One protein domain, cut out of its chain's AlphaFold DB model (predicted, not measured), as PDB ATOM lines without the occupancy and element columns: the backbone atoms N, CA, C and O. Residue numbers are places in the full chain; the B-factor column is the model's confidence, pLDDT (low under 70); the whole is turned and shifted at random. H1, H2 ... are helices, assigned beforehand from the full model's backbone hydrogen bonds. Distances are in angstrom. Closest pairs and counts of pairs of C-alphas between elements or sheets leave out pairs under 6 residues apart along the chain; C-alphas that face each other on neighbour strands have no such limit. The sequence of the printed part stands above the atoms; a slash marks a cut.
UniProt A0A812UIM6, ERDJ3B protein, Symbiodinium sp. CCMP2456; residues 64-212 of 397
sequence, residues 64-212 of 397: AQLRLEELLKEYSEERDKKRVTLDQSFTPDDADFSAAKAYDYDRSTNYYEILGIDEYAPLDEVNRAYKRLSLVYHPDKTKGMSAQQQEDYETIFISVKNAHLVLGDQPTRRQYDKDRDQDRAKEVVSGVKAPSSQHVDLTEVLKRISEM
ATOM      1  N   ALA A  64     453.303 636.463 457.617       90.81
ATOM      2  CA  ALA A  64     454.229 635.883 456.647       90.81
ATOM      3  C   ALA A  64     453.602 635.728 455.252       90.81
ATOM      4  O   ALA A  64     454.266 636.010 454.259       90.81
ATOM      5  N   GLN A  65     452.330 635.318 455.169       92.00
ATOM      6  CA  GLN A  65     451.591 635.264 453.901       92.00
ATOM      7  C   GLN A  65     451.407 636.653 453.289       92.00
ATOM      8  O   GLN A  65     451.675 636.822 452.105       92.00
ATOM      9  N   LEU A  66     451.020 637.643 454.098       94.06
ATOM     10  CA  LEU A  66     450.880 639.026 453.644       94.06
ATOM     11  C   LEU A  66     452.211 639.561 453.103       94.06
ATOM     12  O   LEU A  66     452.261 640.087 451.999       94.06
ATOM     13  N   ARG A  67     453.307 639.327 453.832       94.31
ATOM     14  CA  ARG A  67     454.653 639.706 453.393       94.31
ATOM     15  C   ARG A  67     455.068 639.018 452.089       94.31
ATOM     16  O   ARG A  67     455.750 639.626 451.273       94.31
ATOM     17  N   LEU A  68     454.697 637.751 451.896       93.69
ATOM     18  CA  LEU A  68     454.965 637.024 450.652       93.69
ATOM     19  C   LEU A  68     454.224 637.665 449.471       93.69
ATOM     20  O   LEU A  68     454.813 637.847 448.411       93.69
ATOM     21  N   GLU A  69     452.949 638.005 449.659       93.19
ATOM     22  CA  GLU A  69     452.123 638.669 448.647       93.19
ATOM     23  C   GLU A  69     452.657 640.070 448.303       93.19
ATOM     24  O   GLU A  69     452.754 640.413 447.124       93.19
ATOM     25  N   GLU A  70     453.084 640.840 449.311       95.62
ATOM     26  CA  GLU A  70     453.745 642.141 449.136       95.62
ATOM     27  C   GLU A  70     455.033 642.014 448.304       95.62
ATOM     28  O   GLU A  70     455.166 642.689 447.284       95.62
ATOM     29  N   LEU A  71     455.935 641.093 448.663       95.25
ATOM     30  CA  LEU A  71     457.191 640.865 447.931       95.25
ATOM     31  C   LEU A  71     456.964 640.433 446.480       95.25
ATOM     32  O   LEU A  71     457.674 640.873 445.578       95.25
ATOM     33  N   LEU A  72     455.985 639.559 446.240       93.94
ATOM     34  CA  LEU A  72     455.648 639.108 444.891       93.94
ATOM     35  C   LEU A  72     455.211 640.262 443.996       93.94
ATOM     36  O   LEU A  72     455.608 640.324 442.833       93.94
ATOM     37  N   LYS A  73     454.410 641.172 444.552       93.38
ATOM     38  CA  LYS A  73     453.961 642.369 443.852       93.38
ATOM     39  C   LYS A  73     455.127 643.319 443.572       93.38
ATOM     40  O   LYS A  73     455.256 643.808 442.451       93.38
ATOM     41  N   GLU A  74     456.000 643.539 444.553       94.44
ATOM     42  CA  GLU A  74     457.209 644.355 444.378       94.44
ATOM     43  C   GLU A  74     458.101 643.801 443.258       94.44
ATOM     44  O   GLU A  74     458.459 644.536 442.337       94.44
ATOM     45  N   TYR A  75     458.394 642.497 443.267       94.38
ATOM     46  CA  TYR A  75     459.233 641.874 442.242       94.38
ATOM     47  C   TYR A  75     458.616 641.937 440.843       94.38
ATOM     48  O   TYR A  75     459.326 642.244 439.877       94.38
ATOM     49  N   SER A  76     457.303 641.706 440.714       91.94
ATOM     50  CA  SER A  76     456.627 641.828 439.421       91.94
ATOM     51  C   SER A  76     456.680 643.260 438.890       91.94
ATOM     52  O   SER A  76     457.024 643.469 437.728       91.94
ATOM     53  N   GLU A  77     456.424 644.253 439.747       92.38
ATOM     54  CA  GLU A  77     456.438 645.665 439.357       92.38
ATOM     55  C   GLU A  77     457.841 646.155 438.986       92.38
ATOM     56  O   GLU A  77     458.007 646.884 438.007       92.38
ATOM     57  N   GLU A  78     458.864 645.782 439.755       93.44
ATOM     58  CA  GLU A  78     460.255 646.133 439.459       93.44
ATOM     59  C   GLU A  78     460.711 645.554 438.122       93.44
ATOM     60  O   GLU A  78     461.366 646.238 437.329       93.44
ATOM     61  N   ARG A  79     460.355 644.298 437.853       92.44
ATOM     62  CA  ARG A  79     460.682 643.631 436.595       92.44
ATOM     63  C   ARG A  79     459.972 644.268 435.414       92.44
ATOM     64  O   ARG A  79     460.631 644.538 434.410       92.44
ATOM     65  N   ASP A  80     458.676 644.532 435.533       91.69
ATOM     66  CA  ASP A  80     457.907 645.157 434.460       91.69
ATOM     67  C   ASP A  80     458.448 646.567 434.168       91.69
ATOM     68  O   ASP A  80     458.680 646.897 433.006       91.69
ATOM     69  N   LYS A  81     458.810 647.351 435.198       93.38
ATOM     70  CA  LYS A  81     459.507 648.642 435.026       93.38
ATOM     71  C   LYS A  81     460.811 648.487 434.241       93.38
ATOM     72  O   LYS A  81     461.024 649.214 433.274       93.38
ATOM     73  N   LYS A  82     461.675 647.536 434.613       94.38
ATOM     74  CA  LYS A  82     462.951 647.299 433.911       94.38
ATOM     75  C   LYS A  82     462.744 646.861 432.460       94.38
ATOM     76  O   LYS A  82     463.421 647.371 431.568       94.38
ATOM     77  N   ARG A  83     461.784 645.975 432.192       93.00
ATOM     78  CA  ARG A  83     461.471 645.538 430.824       93.00
ATOM     79  C   ARG A  83     460.957 646.677 429.965       93.00
ATOM     80  O   ARG A  83     461.472 646.849 428.874       93.00
ATOM     81  N   VAL A  84     460.047 647.502 430.479       92.94
ATOM     82  CA  VAL A  84     459.563 648.696 429.765       92.94
ATOM     83  C   VAL A  84     460.712 649.669 429.463       92.94
ATOM     84  O   VAL A  84     460.721 650.308 428.414       92.94
ATOM     85  N   THR A  85     461.714 649.782 430.347       93.50
ATOM     86  CA  THR A  85     462.884 650.638 430.068       93.50
ATOM     87  C   THR A  85     463.796 650.098 428.964       93.50
ATOM     88  O   THR A  85     464.382 650.893 428.233       93.50
ATOM     89  N   LEU A  86     463.927 648.774 428.841       92.62
ATOM     90  CA  LEU A  86     464.785 648.127 427.841       92.62
ATOM     91  C   LEU A  86     464.065 647.920 426.503       92.62
ATOM     92  O   LEU A  86     464.685 648.033 425.446       92.62
ATOM     93  N   ASP A  87     462.768 647.636 426.552       91.06
ATOM     94  CA  ASP A  87     461.910 647.354 425.412       91.06
ATOM     95  C   ASP A  87     460.682 648.265 425.439       91.06
ATOM     96  O   ASP A  87     459.750 648.075 426.221       91.06
ATOM     97  N   GLN A  88     460.663 649.249 424.544       89.06
ATOM     98  CA  GLN A  88     459.538 650.179 424.422       89.06
ATOM     99  C   GLN A  88     458.271 649.509 423.873       89.06
ATOM    100  O   GLN A  88     457.183 650.062 424.023       89.06
ATOM    101  N   SER A  89     458.396 648.351 423.216       88.69
ATOM    102  CA  SER A  89     457.254 647.602 422.685       88.69
ATOM    103  C   SER A  89     456.576 646.724 423.738       88.69
ATOM    104  O   SER A  89     455.459 646.255 423.523       88.69
ATOM    105  N   PHE A  90     457.227 646.522 424.886       89.56
ATOM    106  CA  PHE A  90     456.700 645.690 425.951       89.56
ATOM    107  C   PHE A  90     455.583 646.409 426.718       89.56
ATOM    108  O   PHE A  90     455.785 647.461 427.324       89.56
ATOM    109  N   THR A  91     454.405 645.788 426.744       88.06
ATOM    110  CA  THR A  91     453.256 646.224 427.543       88.06
ATOM    111  C   THR A  91     452.848 645.109 428.505       88.06
ATOM    112  O   THR A  91     452.484 644.029 428.036       88.06
ATOM    113  N   PRO A  92     452.883 645.331 429.832       84.75
ATOM    114  CA  PRO A  92     452.372 644.358 430.792       84.75
ATOM    115  C   PRO A  92     450.861 644.160 430.614       84.75
ATOM    116  O   PRO A  92     450.106 645.127 430.703       84.75
ATOM    117  N   ASP A  93     450.420 642.920 430.400       87.88
ATOM    118  CA  ASP A  93     448.999 642.551 430.345       87.88
ATOM    119  C   ASP A  93     448.674 641.499 431.417       87.88
ATOM    120  O   ASP A  93     449.250 640.413 431.441       87.88
ATOM    121  N   ASP A  94     447.752 641.788 432.331       83.50
ATOM    122  CA  ASP A  94     447.369 640.843 433.388       83.50
ATOM    123  C   ASP A  94     446.776 639.532 432.832       83.50
ATOM    124  O   ASP A  94     446.814 638.497 433.512       83.50
ATOM    125  N   ALA A  95     446.291 639.536 431.584       87.06
ATOM    126  CA  ALA A  95     445.793 638.346 430.902       87.06
ATOM    127  C   ALA A  95     446.872 637.262 430.714       87.06
ATOM    128  O   ALA A  95     446.540 636.071 430.731       87.06
ATOM    129  N   ASP A  96     448.153 637.633 430.635       84.00
ATOM    130  CA  ASP A  96     449.276 636.703 430.431       84.00
ATOM    131  C   ASP A  96     449.354 635.615 431.515       84.00
ATOM    132  O   ASP A  96     449.738 634.469 431.260       84.00
ATOM    133  N   PHE A  97     448.948 635.942 432.746       84.06
ATOM    134  CA  PHE A  97     448.949 634.992 433.861       84.06
ATOM    135  C   PHE A  97     447.784 634.002 433.825       84.06
ATOM    136  O   PHE A  97     447.832 632.990 434.525       84.06
ATOM    137  N   SER A  98     446.740 634.299 433.049       85.56
ATOM    138  CA  SER A  98     445.565 633.438 432.887       85.56
ATOM    139  C   SER A  98     445.688 632.468 431.709       85.56
ATOM    140  O   SER A  98     444.914 631.514 431.620       85.56
ATOM    141  N   ALA A  99     446.667 632.683 430.826       86.62
ATOM    142  CA  ALA A  99     446.928 631.805 429.696       86.62
ATOM    143  C   ALA A  99     447.275 630.382 430.167       86.62
ATOM    144  O   ALA A  99     447.972 630.187 431.166       86.62
ATOM    145  N   ALA A 100     446.811 629.367 429.439       85.44
ATOM    146  CA  ALA A 100     447.192 627.990 429.732       85.44
ATOM    147  C   ALA A 100     448.709 627.815 429.557       85.44
ATOM    148  O   ALA A 100     449.289 628.331 428.600       85.44
ATOM    149  N   LYS A 101     449.347 627.068 430.467       79.06
ATOM    150  CA  LYS A 101     450.760 626.697 430.325       79.06
ATOM    151  C   LYS A 101     450.933 625.905 429.031       79.06
ATOM    152  O   LYS A 101     450.418 624.794 428.926       79.06
ATOM    153  N   ALA A 102     451.642 626.475 428.059       79.12
ATOM    154  CA  ALA A 102     451.899 625.809 426.782       79.12
ATOM    155  C   ALA A 102     452.924 624.670 426.916       79.12
ATOM    156  O   ALA A 102     452.838 623.676 426.200       79.12
ATOM    157  N   TYR A 103     453.863 624.799 427.860       81.50
ATOM    158  CA  TYR A 103     454.958 623.857 428.075       81.50
ATOM    159  C   TYR A 103     455.182 623.611 429.566       81.50
ATOM    160  O   TYR A 103     455.047 624.528 430.381       81.50
ATOM    161  N   ASP A 104     455.537 622.372 429.907       86.12
ATOM    162  CA  ASP A 104     456.069 622.043 431.225       86.12
ATOM    163  C   ASP A 104     457.562 622.380 431.263       86.12
ATOM    164  O   ASP A 104     458.281 622.178 430.279       86.12
ATOM    165  N   TYR A 105     458.018 622.934 432.378       87.81
ATOM    166  CA  TYR A 105     459.388 623.397 432.538       87.81
ATOM    167  C   TYR A 105     459.895 623.134 433.945       87.81
ATOM    168  O   TYR A 105     459.154 623.155 434.930       87.81
ATOM    169  N   ASP A 106     461.202 622.927 434.041       87.25
ATOM    170  CA  ASP A 106     461.854 622.715 435.317       87.25
ATOM    171  C   ASP A 106     462.044 624.057 436.031       87.25
ATOM    172  O   ASP A 106     462.801 624.923 435.592       87.25
ATOM    173  N   ARG A 107     461.353 624.225 437.162       86.31
ATOM    174  CA  ARG A 107     461.411 625.438 437.997       86.31
ATOM    175  C   ARG A 107     462.791 625.707 438.581       86.31
ATOM    176  O   ARG A 107     463.089 626.840 438.943       86.31
ATOM    177  N   SER A 108     463.610 624.674 438.703       86.69
ATOM    178  CA  SER A 108     464.921 624.779 439.328       86.69
ATOM    179  C   SER A 108     466.035 625.189 438.360       86.69
ATOM    180  O   SER A 108     467.117 625.579 438.797       86.69
ATOM    181  N   THR A 109     465.769 625.125 437.054       88.19
ATOM    182  CA  THR A 109     466.721 625.479 436.004       88.19
ATOM    183  C   THR A 109     466.581 626.959 435.643       88.19
ATOM    184  O   THR A 109     465.465 627.440 435.434       88.19
ATOM    185  N   ASN A 110     467.698 627.693 435.536       91.38
ATOM    186  CA  ASN A 110     467.698 629.093 435.099       91.38
ATOM    187  C   ASN A 110     467.891 629.211 433.576       91.38
ATOM    188  O   ASN A 110     469.011 629.197 433.065       91.38
ATOM    189  N   TYR A 111     466.797 629.372 432.831       93.81
ATOM    190  CA  TYR A 111     466.837 629.449 431.366       93.81
ATOM    191  C   TYR A 111     467.506 630.724 430.828       93.81
ATOM    192  O   TYR A 111     468.012 630.712 429.703       93.81
ATOM    193  N   TYR A 112     467.559 631.804 431.614       94.81
ATOM    194  CA  TYR A 112     468.263 633.031 431.225       94.81
ATOM    195  C   TYR A 112     469.780 632.815 431.191       94.81
ATOM    196  O   TYR A 112     470.444 633.204 430.228       94.81
ATOM    197  N   GLU A 113     470.310 632.105 432.190       92.44
ATOM    198  CA  GLU A 113     471.727 631.731 432.261       92.44
ATOM    199  C   GLU A 113     472.117 630.778 431.126       92.44
ATOM    200  O   GLU A 113     473.165 630.967 430.510       92.44
ATOM    201  N   ILE A 114     471.248 629.819 430.777       92.06
ATOM    202  CA  ILE A 114     471.472 628.885 429.656       92.06
ATOM    203  C   ILE A 114     471.650 629.633 428.328       92.06
ATOM    204  O   ILE A 114     472.527 629.298 427.532       92.06
ATOM    205  N   LEU A 115     470.824 630.650 428.072       93.19
ATOM    206  CA  LEU A 115     470.935 631.472 426.862       93.19
ATOM    207  C   LEU A 115     472.056 632.525 426.951       93.19
ATOM    208  O   LEU A 115     472.423 633.120 425.930       93.19
ATOM    209  N   GLY A 116     472.608 632.747 428.148       92.69
ATOM    210  CA  GLY A 116     473.614 633.770 428.419       92.69
ATOM    211  C   GLY A 116     473.078 635.184 428.204       92.69
ATOM    212  O   GLY A 116     473.771 636.010 427.610       92.69
ATOM    213  N   ILE A 117     471.835 635.432 428.616       95.62
ATOM    214  CA  ILE A 117     471.153 636.729 428.507       95.62
ATOM    215  C   ILE A 117     470.722 637.224 429.886       95.62
ATOM    216  O   ILE A 117     470.630 636.453 430.840       95.62
ATOM    217  N   ASP A 118     470.429 638.517 429.975       94.62
ATOM    218  CA  ASP A 118     469.888 639.110 431.194       94.62
ATOM    219  C   ASP A 118     468.413 638.716 431.424       94.62
ATOM    220  O   ASP A 118     467.646 638.506 430.480       94.62
ATOM    221  N   GLU A 119     467.980 638.659 432.687       91.88
ATOM    222  CA  GLU A 119     466.602 638.278 433.059       91.88
ATOM    223  C   GLU A 119     465.550 639.265 432.512       91.88
ATOM    224  O   GLU A 119     464.388 638.913 432.235       91.88
ATOM    225  N   TYR A 120     465.966 640.519 432.320       93.81
ATOM    226  CA  TYR A 120     465.139 641.607 431.809       93.81
ATOM    227  C   TYR A 120     465.285 641.813 430.294       93.81
ATOM    228  O   TYR A 120     464.641 642.712 429.756       93.81
ATOM    229  N   ALA A 121     466.067 640.978 429.600       94.75
ATOM    230  CA  ALA A 121     466.344 641.120 428.171       94.75
ATOM    231  C   ALA A 121     465.059 641.136 427.307       94.75
ATOM    232  O   ALA A 121     464.118 640.382 427.598       94.75
ATOM    233  N   PRO A 122     464.994 641.943 426.232       95.06
ATOM    234  CA  PRO A 122     463.856 641.973 425.312       95.06
ATOM    235  C   PRO A 122     463.648 640.626 424.610       95.06
ATOM    236  O   PRO A 122     464.580 639.832 424.453       95.06
ATOM    237  N   LEU A 123     462.427 640.370 424.137       93.44
ATOM    238  CA  LEU A 123     462.079 639.107 423.464       93.44
ATOM    239  C   LEU A 123     462.930 638.866 422.205       93.44
ATOM    240  O   LEU A 123     463.357 637.750 421.906       93.44
ATOM    241  N   ASP A 124     463.250 639.946 421.501       94.25
ATOM    242  CA  ASP A 124     464.173 639.947 420.372       94.25
ATOM    243  C   ASP A 124     465.555 639.391 420.727       94.25
ATOM    244  O   ASP A 124     466.157 638.668 419.932       94.25
ATOM    245  N   GLU A 125     466.075 639.723 421.908       95.44
ATOM    246  CA  GLU A 125     467.381 639.254 422.365       95.44
ATOM    247  C   GLU A 125     467.348 637.766 422.712       95.44
ATOM    248  O   GLU A 125     468.263 637.041 422.315       95.44
ATOM    249  N   VAL A 126     466.259 637.285 423.320       96.00
ATOM    250  CA  VAL A 126     466.010 635.848 423.540       96.00
ATOM    251  C   VAL A 126     466.081 635.092 422.207       96.00
ATOM    252  O   VAL A 126     466.817 634.113 422.065       96.00
ATOM    253  N   ASN A 127     465.383 635.595 421.186       95.50
ATOM    254  CA  ASN A 127     465.353 634.991 419.854       95.50
ATOM    255  C   ASN A 127     466.718 635.032 419.152       95.50
ATOM    256  O   ASN A 127     467.104 634.075 418.472       95.50
ATOM    257  N   ARG A 128     467.471 636.128 419.297       96.12
ATOM    258  CA  ARG A 128     468.832 636.251 418.743       96.12
ATOM    259  C   ARG A 128     469.802 635.297 419.436       96.12
ATOM    260  O   ARG A 128     470.609 634.666 418.752       96.12
ATOM    261  N   ALA A 129     469.728 635.181 420.761       96.25
ATOM    262  CA  ALA A 129     470.567 634.279 421.543       96.25
ATOM    263  C   ALA A 129     470.314 632.820 421.162       96.25
ATOM    264  O   ALA A 129     471.268 632.107 420.844       96.25
ATOM    265  N   TYR A 130     469.044 632.417 421.069       96.50
ATOM    266  CA  TYR A 130     468.659 631.094 420.588       96.50
ATOM    267  C   TYR A 130     469.233 630.806 419.197       96.50
ATOM    268  O   TYR A 130     469.982 629.849 419.036       96.50
ATOM    269  N   LYS A 131     468.999 631.681 418.205       95.75
ATOM    270  CA  LYS A 131     469.527 631.499 416.838       95.75
ATOM    271  C   LYS A 131     471.050 631.344 416.817       95.75
ATOM    272  O   LYS A 131     471.569 630.465 416.133       95.75
ATOM    273  N   ARG A 132     471.768 632.176 417.576       94.81
ATOM    274  CA  ARG A 132     473.232 632.120 417.698       94.81
ATOM    275  C   ARG A 132     473.696 630.781 418.272       94.81
ATOM    276  O   ARG A 132     474.573 630.156 417.685       94.81
ATOM    277  N   LEU A 133     473.113 630.339 419.384       93.62
ATOM    278  CA  LEU A 133     473.506 629.098 420.057       93.62
ATOM    279  C   LEU A 133     473.093 627.862 419.249       93.62
ATOM    280  O   LEU A 133     473.908 626.964 419.057       93.62
ATOM    281  N   SER A 134     471.888 627.839 418.679       93.25
ATOM    282  CA  SER A 134     471.428 626.748 417.817       93.25
ATOM    283  C   SER A 134     472.319 626.551 416.600       93.25
ATOM    284  O   SER A 134     472.561 625.415 416.222       93.25
ATOM    285  N   LEU A 135     472.847 627.624 415.999       91.06
ATOM    286  CA  LEU A 135     473.789 627.513 414.884       91.06
ATOM    287  C   LEU A 135     475.151 626.950 415.298       91.06
ATOM    288  O   LEU A 135     475.839 626.387 414.446       91.06
ATOM    289  N   VAL A 136     475.572 627.132 416.549       88.75
ATOM    290  CA  VAL A 136     476.849 626.614 417.066       88.75
ATOM    291  C   VAL A 136     476.708 625.146 417.458       88.75
ATOM    292  O   VAL A 136     477.519 624.328 417.035       88.75
ATOM    293  N   TYR A 137     475.653 624.812 418.202       90.81
ATOM    294  CA  TYR A 137     475.432 623.482 418.777       90.81
ATOM    295  C   TYR A 137     474.538 622.574 417.916       90.81
ATOM    296  O   TYR A 137     474.030 621.569 418.397       90.81
ATOM    297  N   HIS A 138     474.319 622.906 416.639       90.25
ATOM    298  CA  HIS A 138     473.486 622.084 415.758       90.25
ATOM    299  C   HIS A 138     474.124 620.701 415.510       90.25
ATOM    300  O   HIS A 138     475.298 620.654 415.122       90.25
ATOM    301  N   PRO A 139     473.366 619.587 415.591       90.06
ATOM    302  CA  PRO A 139     473.909 618.237 415.390       90.06
ATOM    303  C   PRO A 139     474.493 618.012 413.986       90.06
ATOM    304  O   PRO A 139     475.370 617.180 413.784       90.06
ATOM    305  N   ASP A 140     474.056 618.784 412.986       89.06
ATOM    306  CA  ASP A 140     474.615 618.696 411.627       89.06
ATOM    307  C   ASP A 140     476.091 619.123 411.559       89.06
ATOM    308  O   ASP A 140     476.862 618.568 410.780       89.06
ATOM    309  N   LYS A 141     476.522 620.054 412.423       83.25
ATOM    310  CA  LYS A 141     477.916 620.525 412.469       83.25
ATOM    311  C   LYS A 141     478.840 619.600 413.263       83.25
ATOM    312  O   LYS A 141     480.056 619.748 413.177       83.25
ATOM    313  N   THR A 142     478.291 618.640 414.012       78.75
ATOM    314  CA  THR A 142     479.054 617.757 414.911       78.75
ATOM    315  C   THR A 142     479.281 616.352 414.344       78.75
ATOM    316  O   THR A 142     479.971 615.544 414.967       78.75
ATOM    317  N   LYS A 143     478.807 616.060 413.123       80.12
ATOM    318  CA  LYS A 143     478.911 614.738 412.464       80.12
ATOM    319  C   LYS A 143     480.340 614.174 412.326       80.12
ATOM    320  O   LYS A 143     480.486 612.973 412.150       80.12
ATOM    321  N   GLY A 144     481.382 615.008 412.421       78.19
ATOM    322  CA  GLY A 144     482.797 614.597 412.358       78.19
ATOM    323  C   GLY A 144     483.563 614.612 413.692       78.19
ATOM    324  O   GLY A 144     484.778 614.427 413.684       78.19
ATOM    325  N   MET A 145     482.893 614.887 414.815       82.38
ATOM    326  CA  MET A 145     483.503 614.977 416.153       82.38
ATOM    327  C   MET A 145     483.522 613.620 416.878       82.38
ATOM    328  O   MET A 145     482.952 612.641 416.394       82.38
ATOM    329  N   SER A 146     484.188 613.538 418.036       86.56
ATOM    330  CA  SER A 146     484.128 612.327 418.868       86.56
ATOM    331  C   SER A 146     482.706 612.096 419.401       86.56
ATOM    332  O   SER A 146     481.937 613.042 419.561       86.56
ATOM    333  N   ALA A 147     482.353 610.845 419.715       86.50
ATOM    334  CA  ALA A 147     481.018 610.510 420.228       86.50
ATOM    335  C   ALA A 147     480.654 611.297 421.506       86.50
ATOM    336  O   ALA A 147     479.537 611.778 421.637       86.50
ATOM    337  N   GLN A 148     481.624 611.504 422.404       83.69
ATOM    338  CA  GLN A 148     481.438 612.301 423.623       83.69
ATOM    339  C   GLN A 148     481.157 613.778 423.311       83.69
ATOM    340  O   GLN A 148     480.272 614.381 423.904       83.69
ATOM    341  N   GLN A 149     481.857 614.356 422.328       83.00
ATOM    342  CA  GLN A 149     481.593 615.728 421.888       83.00
ATOM    343  C   GLN A 149     480.202 615.871 421.273       83.00
ATOM    344  O   GLN A 149     479.553 616.893 421.464       83.00
ATOM    345  N   GLN A 150     479.737 614.866 420.532       87.69
ATOM    346  CA  GLN A 150     478.392 614.882 419.962       87.69
ATOM    347  C   GLN A 150     477.325 614.901 421.062       87.69
ATOM    348  O   GLN A 150     476.424 615.733 420.996       87.69
ATOM    349  N   GLU A 151     477.478 614.063 422.088       88.19
ATOM    350  CA  GLU A 151     476.570 613.997 423.240       88.19
ATOM    351  C   GLU A 151     476.559 615.303 424.053       88.19
ATOM    352  O   GLU A 151     475.491 615.827 424.385       88.19
ATOM    353  N   ASP A 152     477.732 615.888 424.311       86.81
ATOM    354  CA  ASP A 152     477.860 617.173 425.011       86.81
ATOM    355  C   ASP A 152     477.152 618.306 424.241       86.81
ATOM    356  O   ASP A 152     476.397 619.099 424.814       86.81
ATOM    357  N   TYR A 153     477.361 618.379 422.922       89.56
ATOM    358  CA  TYR A 153     476.730 619.390 422.068       89.56
ATOM    359  C   TYR A 153     475.219 619.182 421.963       89.56
ATOM    360  O   TYR A 153     474.470 620.158 421.994       89.56
ATOM    361  N   GLU A 154     474.762 617.934 421.867       90.25
ATOM    362  CA  GLU A 154     473.341 617.593 421.856       90.25
ATOM    363  C   GLU A 154     472.665 617.996 423.171       90.25
ATOM    364  O   GLU A 154     471.610 618.633 423.153       90.25
ATOM    365  N   THR A 155     473.309 617.730 424.306       90.50
ATOM    366  CA  THR A 155     472.808 618.116 425.631       90.50
ATOM    367  C   THR A 155     472.645 619.634 425.749       90.50
ATOM    368  O   THR A 155     471.595 620.118 426.188       90.50
ATOM    369  N   ILE A 156     473.642 620.407 425.298       90.56
ATOM    370  CA  ILE A 156     473.553 621.876 425.245       90.56
ATOM    371  C   ILE A 156     472.451 622.322 424.279       90.56
ATOM    372  O   ILE A 156     471.695 623.246 424.570       90.56
ATOM    373  N   PHE A 157     472.323 621.678 423.123       93.69
ATOM    374  CA  PHE A 157     471.301 622.037 422.148       93.69
ATOM    375  C   PHE A 157     469.884 621.826 422.698       93.69
ATOM    376  O   PHE A 157     469.016 622.684 422.515       93.69
ATOM    377  N   ILE A 158     469.654 620.722 423.412       92.44
ATOM    378  CA  ILE A 158     468.378 620.428 424.070       92.44
ATOM    379  C   ILE A 158     468.081 621.472 425.154       92.44
ATOM    380  O   ILE A 158     466.963 621.989 425.198       92.44
ATOM    381  N   SER A 159     469.058 621.839 425.989       92.56
ATOM    382  CA  SER A 159     468.848 622.848 427.040       92.56
ATOM    383  C   SER A 159     468.553 624.235 426.459       92.56
ATOM    384  O   SER A 159     467.607 624.892 426.898       92.56
ATOM    385  N   VAL A 160     469.271 624.643 425.408       95.00
ATOM    386  CA  VAL A 160     469.029 625.890 424.661       95.00
ATOM    387  C   VAL A 160     467.643 625.897 424.013       95.00
ATOM    388  O   VAL A 160     466.952 626.917 424.036       95.00
ATOM    389  N   LYS A 161     467.204 624.763 423.455       95.06
ATOM    390  CA  LYS A 161     465.859 624.618 422.887       95.06
ATOM    391  C   LYS A 161     464.782 624.751 423.958       95.06
ATOM    392  O   LYS A 161     463.840 625.512 423.763       95.06
ATOM    393  N   ASN A 162     464.934 624.068 425.090       94.12
ATOM    394  CA  ASN A 162     463.987 624.158 426.202       94.12
ATOM    395  C   ASN A 162     463.908 625.588 426.753       94.12
ATOM    396  O   ASN A 162     462.810 626.089 426.986       94.12
ATOM    397  N   ALA A 163     465.046 626.277 426.872       95.19
ATOM    398  CA  ALA A 163     465.085 627.678 427.278       95.19
ATOM    399  C   ALA A 163     464.277 628.579 426.331       95.19
ATOM    400  O   ALA A 163     463.512 629.427 426.787       95.19
ATOM    401  N   HIS A 164     464.396 628.374 425.017       96.12
ATOM    402  CA  HIS A 164     463.628 629.137 424.030       96.12
ATOM    403  C   HIS A 164     462.128 628.824 424.063       96.12
ATOM    404  O   HIS A 164     461.333 629.751 423.969       96.12
ATOM    405  N   LEU A 165     461.723 627.571 424.288       94.50
ATOM    406  CA  LEU A 165     460.301 627.213 424.429       94.50
ATOM    407  C   LEU A 165     459.628 627.912 425.623       94.50
ATOM    408  O   LEU A 165     458.447 628.248 425.565       94.50
ATOM    409  N   VAL A 166     460.375 628.144 426.704       94.31
ATOM    410  CA  VAL A 166     459.858 628.809 427.911       94.31
ATOM    411  C   VAL A 166     459.922 630.331 427.796       94.31
ATOM    412  O   VAL A 166     458.992 631.012 428.212       94.31
ATOM    413  N   LEU A 167     461.011 630.876 427.247       94.88
ATOM    414  CA  LEU A 167     461.268 632.321 427.218       94.88
ATOM    415  C   LEU A 167     460.833 633.011 425.915       94.88
ATOM    416  O   LEU A 167     460.831 634.240 425.858       94.88
ATOM    417  N   GLY A 168     460.527 632.243 424.870       93.00
ATOM    418  CA  GLY A 168     460.247 632.740 423.521       93.00
ATOM    419  C   GLY A 168     458.858 633.347 423.345       93.00
ATOM    420  O   GLY A 168     458.698 634.201 422.475       93.00
ATOM    421  N   ASP A 169     457.899 632.978 424.197       91.75
ATOM    422  CA  ASP A 169     456.556 633.555 424.212       91.75
ATOM    423  C   ASP A 169     456.341 634.383 425.484       91.75
ATOM    424  O   ASP A 169     456.709 633.988 426.592       91.75
ATOM    425  N   GLN A 170     455.704 635.544 425.339       90.62
ATOM    426  CA  GLN A 170     455.441 636.456 426.452       90.62
ATOM    427  C   GLN A 170     454.659 635.820 427.625       90.62
ATOM    428  O   GLN A 170     455.106 635.968 428.768       90.62
ATOM    429  N   PRO A 171     453.538 635.096 427.411       92.19
ATOM    430  CA  PRO A 171     452.773 634.529 428.522       92.19
ATOM    431  C   PRO A 171     453.539 633.431 429.267       92.19
ATOM    432  O   PRO A 171     453.596 633.452 430.497       92.19
ATOM    433  N   THR A 172     454.183 632.500 428.555       92.31
ATOM    434  CA  THR A 172     454.960 631.413 429.179       92.31
ATOM    435  C   THR A 172     456.161 631.963 429.940       92.31
ATOM    436  O   THR A 172     456.399 631.558 431.082       92.31
ATOM    437  N   ARG A 173     456.843 632.969 429.380       93.25
ATOM    438  CA  ARG A 173     457.944 633.675 430.040       93.25
ATOM    439  C   ARG A 173     457.496 634.326 431.343       93.25
ATOM    440  O   ARG A 173     458.141 634.130 432.370       93.25
ATOM    441  N   ARG A 174     456.377 635.060 431.338       91.38
ATOM    442  CA  ARG A 174     455.842 635.708 432.552       91.38
ATOM    443  C   ARG A 174     455.382 634.703 433.606       91.38
ATOM    444  O   ARG A 174     455.505 634.970 434.800       91.38
ATOM    445  N   GLN A 175     454.877 633.544 433.198       91.81
ATOM    446  CA  GLN A 175     454.524 632.465 434.124       91.81
ATOM    447  C   GLN A 175     455.763 631.839 434.772       91.81
ATOM    448  O   GLN A 175     455.783 631.654 435.990       91.81
ATOM    449  N   TYR A 176     456.810 631.583 433.986       93.44
ATOM    450  CA  TYR A 176     458.106 631.123 434.489       93.44
ATOM    451  C   TYR A 176     458.715 632.119 435.486       93.44
ATOM    452  O   TYR A 176     459.094 631.764 436.601       93.44
ATOM    453  N   ASP A 177     458.706 633.392 435.119       93.44
ATOM    454  CA  ASP A 177     459.131 634.527 435.933       93.44
ATOM    455  C   ASP A 177     458.360 634.660 437.254       93.44
ATOM    456  O   ASP A 177     458.937 634.977 438.296       93.44
ATOM    457  N   LYS A 178     457.045 634.427 437.234       91.69
ATOM    458  CA  LYS A 178     456.206 634.425 438.437       91.69
ATOM    459  C   LYS A 178     456.551 633.260 439.358       91.69
ATOM    460  O   LYS A 178     456.636 633.458 440.567       91.69
ATOM    461  N   ASP A 179     456.747 632.067 438.803       91.75
ATOM    462  CA  ASP A 179     457.144 630.891 439.579       91.75
ATOM    463  C   ASP A 179     458.522 631.124 440.243       91.75
ATOM    464  O   ASP A 179     458.671 630.873 441.439       91.75
ATOM    465  N   ARG A 180     459.492 631.717 439.529       91.75
ATOM    466  CA  ARG A 180     460.805 632.083 440.102       91.75
ATOM    467  C   ARG A 180     460.709 633.125 441.212       91.75
ATOM    468  O   ARG A 180     461.355 632.982 442.249       91.75
ATOM    469  N   ASP A 181     459.890 634.157 441.027       92.12
ATOM    470  CA  ASP A 181     459.670 635.175 442.057       92.12
ATOM    471  C   ASP A 181     459.017 634.586 443.306       92.12
ATOM    472  O   ASP A 181     459.367 634.977 444.418       92.12
ATOM    473  N   GLN A 182     458.100 633.627 443.143       92.06
ATOM    474  CA  GLN A 182     457.517 632.896 444.269       92.06
ATOM    475  C   GLN A 182     458.573 632.141 445.052       92.06
ATOM    476  O   GLN A 182     458.553 632.191 446.282       92.06
ATOM    477  N   ASP A 183     459.490 631.466 444.375       91.00
ATOM    478  CA  ASP A 183     460.538 630.708 445.049       91.00
ATOM    479  C   ASP A 183     461.538 631.642 445.748       91.00
ATOM    480  O   ASP A 183     461.844 631.437 446.927       91.00
ATOM    481  N   ARG A 184     461.916 632.756 445.111       90.56
ATOM    482  CA  ARG A 184     462.733 633.815 445.729       90.56
ATOM    483  C   ARG A 184     462.045 634.466 446.933       90.56
ATOM    484  O   ARG A 184     462.676 634.699 447.963       90.56
ATOM    485  N   ALA A 185     460.757 634.784 446.836       92.12
ATOM    486  CA  ALA A 185     460.012 635.420 447.921       92.12
ATOM    487  C   ALA A 185     459.810 634.454 449.102       92.12
ATOM    488  O   ALA A 185     459.955 634.852 450.261       92.12
ATOM    489  N   LYS A 186     459.558 633.165 448.831       91.88
ATOM    490  CA  LYS A 186     459.518 632.119 449.865       91.88
ATOM    491  C   LYS A 186     460.859 631.979 450.568       91.88
ATOM    492  O   LYS A 186     460.855 631.835 451.789       91.88
ATOM    493  N   GLU A 187     461.977 632.046 449.850       91.00
ATOM    494  CA  GLU A 187     463.309 632.024 450.465       91.00
ATOM    495  C   GLU A 187     463.486 633.197 451.439       91.00
ATOM    496  O   GLU A 187     463.901 632.990 452.576       91.00
ATOM    497  N   VAL A 188     463.083 634.411 451.054       91.06
ATOM    498  CA  VAL A 188     463.168 635.597 451.927       91.06
ATOM    499  C   VAL A 188     462.289 635.464 453.176       91.06
ATOM    500  O   VAL A 188     462.697 635.863 454.267       91.06
ATOM    501  N   VAL A 189     461.076 634.923 453.038       91.44
ATOM    502  CA  VAL A 189     460.115 634.822 454.149       91.44
ATOM    503  C   VAL A 189     460.424 633.645 455.078       91.44
ATOM    504  O   VAL A 189     460.326 633.784 456.297       91.44
ATOM    505  N   SER A 190     460.770 632.484 454.519       88.56
ATOM    506  CA  SER A 190     460.979 631.238 455.271       88.56
ATOM    507  C   SER A 190     462.439 630.978 455.646       88.56
ATOM    508  O   SER A 190     462.696 630.175 456.541       88.56
ATOM    509  N   GLY A 191     463.394 631.629 454.977       86.44
ATOM    510  CA  GLY A 191     464.830 631.377 455.121       86.44
ATOM    511  C   GLY A 191     465.302 630.057 454.503       86.44
ATOM    512  O   GLY A 191     466.486 629.736 454.588       86.44
ATOM    513  N   VAL A 192     464.399 629.276 453.899       84.25
ATOM    514  CA  VAL A 192     464.722 628.003 453.253       84.25
ATOM    515  C   VAL A 192     464.932 628.250 451.767       84.25
ATOM    516  O   VAL A 192     464.019 628.690 451.070       84.25
ATOM    517  N   LYS A 193     466.137 627.942 451.286       79.38
ATOM    518  CA  LYS A 193     466.446 627.963 449.856       79.38
ATOM    519  C   LYS A 193     465.624 626.912 449.129       79.38
ATOM    520  O   LYS A 193     465.541 625.769 449.582       79.38
ATOM    521  N   ALA A 194     465.045 627.300 447.997       70.94
ATOM    522  CA  ALA A 194     464.449 626.336 447.088       70.94
ATOM    523  C   ALA A 194     465.520 625.310 446.668       70.94
ATOM    524  O   ALA A 194     466.689 625.680 446.514       70.94
ATOM    525  N   PRO A 195     465.158 624.024 446.513       66.31
ATOM    526  CA  PRO A 195     466.093 623.032 446.016       66.31
ATOM    527  C   PRO A 195     466.497 623.420 444.591       66.31
ATOM    528  O   PRO A 195     465.706 623.305 443.657       66.31
ATOM    529  N   SER A 196     467.733 623.888 444.422       63.50
ATOM    530  CA  SER A 196     468.372 623.905 443.113       63.50
ATOM    531  C   SER A 196     468.527 622.444 442.699       63.50
ATOM    532  O   SER A 196     469.241 621.693 443.372       63.50
ATOM    533  N   SER A 197     467.827 622.011 441.650       56.31
ATOM    534  CA  SER A 197     468.072 620.692 441.073       56.31
ATOM    535  C   SER A 197     469.515 620.626 440.594       56.31
ATOM    536  O   SER A 197     470.200 621.647 440.479       56.31
ATOM    537  N   GLN A 198     469.970 619.405 440.330       53.66
ATOM    538  CA  GLN A 198     471.220 619.133 439.638       53.66
ATOM    539  C   GLN A 198     471.125 619.749 438.239       53.66
ATOM    540  O   GLN A 198     470.756 619.092 437.270       53.66
ATOM    541  N   HIS A 199     471.387 621.051 438.163       55.59
ATOM    542  CA  HIS A 199     471.555 621.780 436.929       55.59
ATOM    543  C   HIS A 199     472.617 621.014 436.148       55.59
ATOM    544  O   HIS A 199     473.700 620.764 436.682       55.59
ATOM    545  N   VAL A 200     472.302 620.594 434.920       59.19
ATOM    546  CA  VAL A 200     473.335 620.136 433.988       59.19
ATOM    547  C   VAL A 200     474.287 621.305 433.895       59.19
ATOM    548  O   VAL A 200     473.918 622.332 433.331       59.19
ATOM    549  N   ASP A 201     475.434 621.217 434.559       65.94
ATOM    550  CA  ASP A 201     476.338 622.341 434.667       65.94
ATOM    551  C   ASP A 201     476.885 622.603 433.269       65.94
ATOM    552  O   ASP A 201     477.865 622.000 432.836       65.94
ATOM    553  N   LEU A 202     476.200 623.470 432.514       69.88
ATOM    554  CA  LEU A 202     476.657 623.889 431.202       69.88
ATOM    555  C   LEU A 202     478.065 624.454 431.329       69.88
ATOM    556  O   LEU A 202     478.798 624.372 430.358       69.88
ATOM    557  N   THR A 203     478.482 624.969 432.492       71.12
ATOM    558  CA  THR A 203     479.872 625.379 432.683       71.12
ATOM    559  C   THR A 203     480.814 624.184 432.693       71.12
ATOM    560  O   THR A 203     481.873 624.277 432.087       71.12
ATOM    561  N   GLU A 204     480.429 623.039 433.258       72.56
ATOM    562  CA  GLU A 204     481.204 621.802 433.179       72.56
ATOM    563  C   GLU A 204     481.227 621.248 431.752       72.56
ATOM    564  O   GLU A 204     482.297 620.903 431.257       72.56
ATOM    565  N   VAL A 205     480.091 621.226 431.049       72.19
ATOM    566  CA  VAL A 205     480.040 620.769 429.649       72.19
ATOM    567  C   VAL A 205     480.846 621.709 428.745       72.19
ATOM    568  O   VAL A 205     481.671 621.260 427.958       72.19
ATOM    569  N   LEU A 206     480.701 623.027 428.899       73.44
ATOM    570  CA  LEU A 206     481.502 624.025 428.184       73.44
ATOM    571  C   LEU A 206     482.984 623.921 428.543       73.44
ATOM    572  O   LEU A 206     483.828 624.086 427.664       73.44
ATOM    573  N   LYS A 207     483.313 623.611 429.801       72.81
ATOM    574  CA  LYS A 207     484.683 623.379 430.251       72.81
ATOM    575  C   LYS A 207     485.253 622.123 429.606       72.81
ATOM    576  O   LYS A 207     486.313 622.233 429.006       72.81
ATOM    577  N   ARG A 208     484.528 621.001 429.582       67.81
ATOM    578  CA  ARG A 208     484.912 619.777 428.853       67.81
ATOM    579  C   ARG A 208     485.080 620.046 427.363       67.81
ATOM    580  O   ARG A 208     486.082 619.641 426.789       67.81
ATOM    581  N   ILE A 209     484.180 620.804 426.737       69.38
ATOM    582  CA  ILE A 209     484.327 621.233 425.339       69.38
ATOM    583  C   ILE A 209     485.594 622.081 425.162       69.38
ATOM    584  O   ILE A 209     486.328 621.872 424.198       69.38
ATOM    585  N   SER A 210     485.883 623.004 426.083       64.81
ATOM    586  CA  SER A 210     487.079 623.857 426.042       64.81
ATOM    587  C   SER A 210     488.382 623.110 426.353       64.81
ATOM    588  O   SER A 210     489.418 623.469 425.809       64.81
ATOM    589  N   GLU A 211     488.331 622.061 427.176       61.91
ATOM    590  CA  GLU A 211     489.454 621.187 427.539       61.91
ATOM    591  C   GLU A 211     489.732 620.160 426.436       61.91
ATOM    592  O   GLU A 211     490.885 619.849 426.141       61.91
ATOM    593  N   MET A 212     488.678 619.670 425.776       58.31
ATOM    594  CA  MET A 212     488.779 618.853 424.568       58.31
ATOM    595  C   MET A 212     489.281 619.664 423.369       58.31
ATOM    596  O   MET A 212     489.857 619.097 422.436       58.31
TER     597      MET A 212
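Overview. This is residues 64 to 212 of the 397 residues of the protein "ERDJ3B protein" of Symbiodinium sp. CCMP2456 (UniProt A0A812UIM6). Two pairs of long helices make an L: H1 packs on H7 in one arm, H4 runs beside H6 in the other, and H6 and H7 meet end to end at the corner, about perpendicular. Short H3 packs on H4 and H6, small H2 sits by the corner end of H7, and H8 packs on the far part of H6, reached from H7 by a long link. The printed part has 149 residues with eight named helices, H1 to H8 in chain order, and no named strand; the class is all helix. It is only just compact, close to loose, with a radius of gyration of the C-alphas of 17.4 A, and elongated, spanning 57 by 37 by 27 A.

Arrangement. H1, residues 64 to 86, is the longest helix and touches H7, residues 170 to 190, at a steep tilt of 42 degrees, opposite ways; their closest C-alphas, of Leu 68 and Ala 185, are 6.0 A apart. H2, residues 94 to 97, touches residues 170 to 175 of H7, closest at the C-alphas of Asp 96 and Pro 171, 4.5 A. H7 touches H6, residues 147 to 167, only at the corner, about perpendicular at 87 degrees, closest at the C-alphas of Leu 167 and Arg 173, 4.6 A. H6 is the hub, touching five helices. H4, residues 123 to 136, touches it at a shallow tilt of 12 degrees, opposite ways, closest at the C-alphas of Ser 134 and Phe 157, 6.4 A. H3, residues 111 to 115, touches H6 at the C-alphas of Tyr 111 and Ala 163, their closest, 4.8 A, and H4 at those of Leu 115 and Ala 129, their closest, 6.0 A. H5, residues 139 to 142, touches H6, closest at the C-alphas of Thr 142 and Gln 150, 5.8 A. H8, residues 202 to 212, touches H6 at a shallow tilt of 29 degrees, opposite ways, closest at the C-alphas of Asp 152 and Val 205, 6.3 A. H1 and H6 are apart. Every O i to N i+4 pair is within hydrogen-bond range in H1, H3, H4, H6, H7 and H8; H2 and H5 are too short for such a pair.

Along the chain. H1 begins at C-alpha 64, (454.229, 635.883, 456.647), and is 33.0 A long; H6 is 30.2 A, H7 29.8 A, H4 20.4 A and H8 14.7 A. H7 begins at C-alpha 170, (455.441, 636.456, 426.452), and H8 ends at C-alpha 212, (488.779, 618.853, 424.568).

Size, cuts and confidence. The two C-alphas farthest apart, of Leu 66 and Gly 144, are 57.6 A apart. The printed part has no cut. The links H2 to H3 and H7 to H8 are long. Mean pLDDT of the printed part is 87.5; residues 195 to 202 and 208 to 212 are under 70.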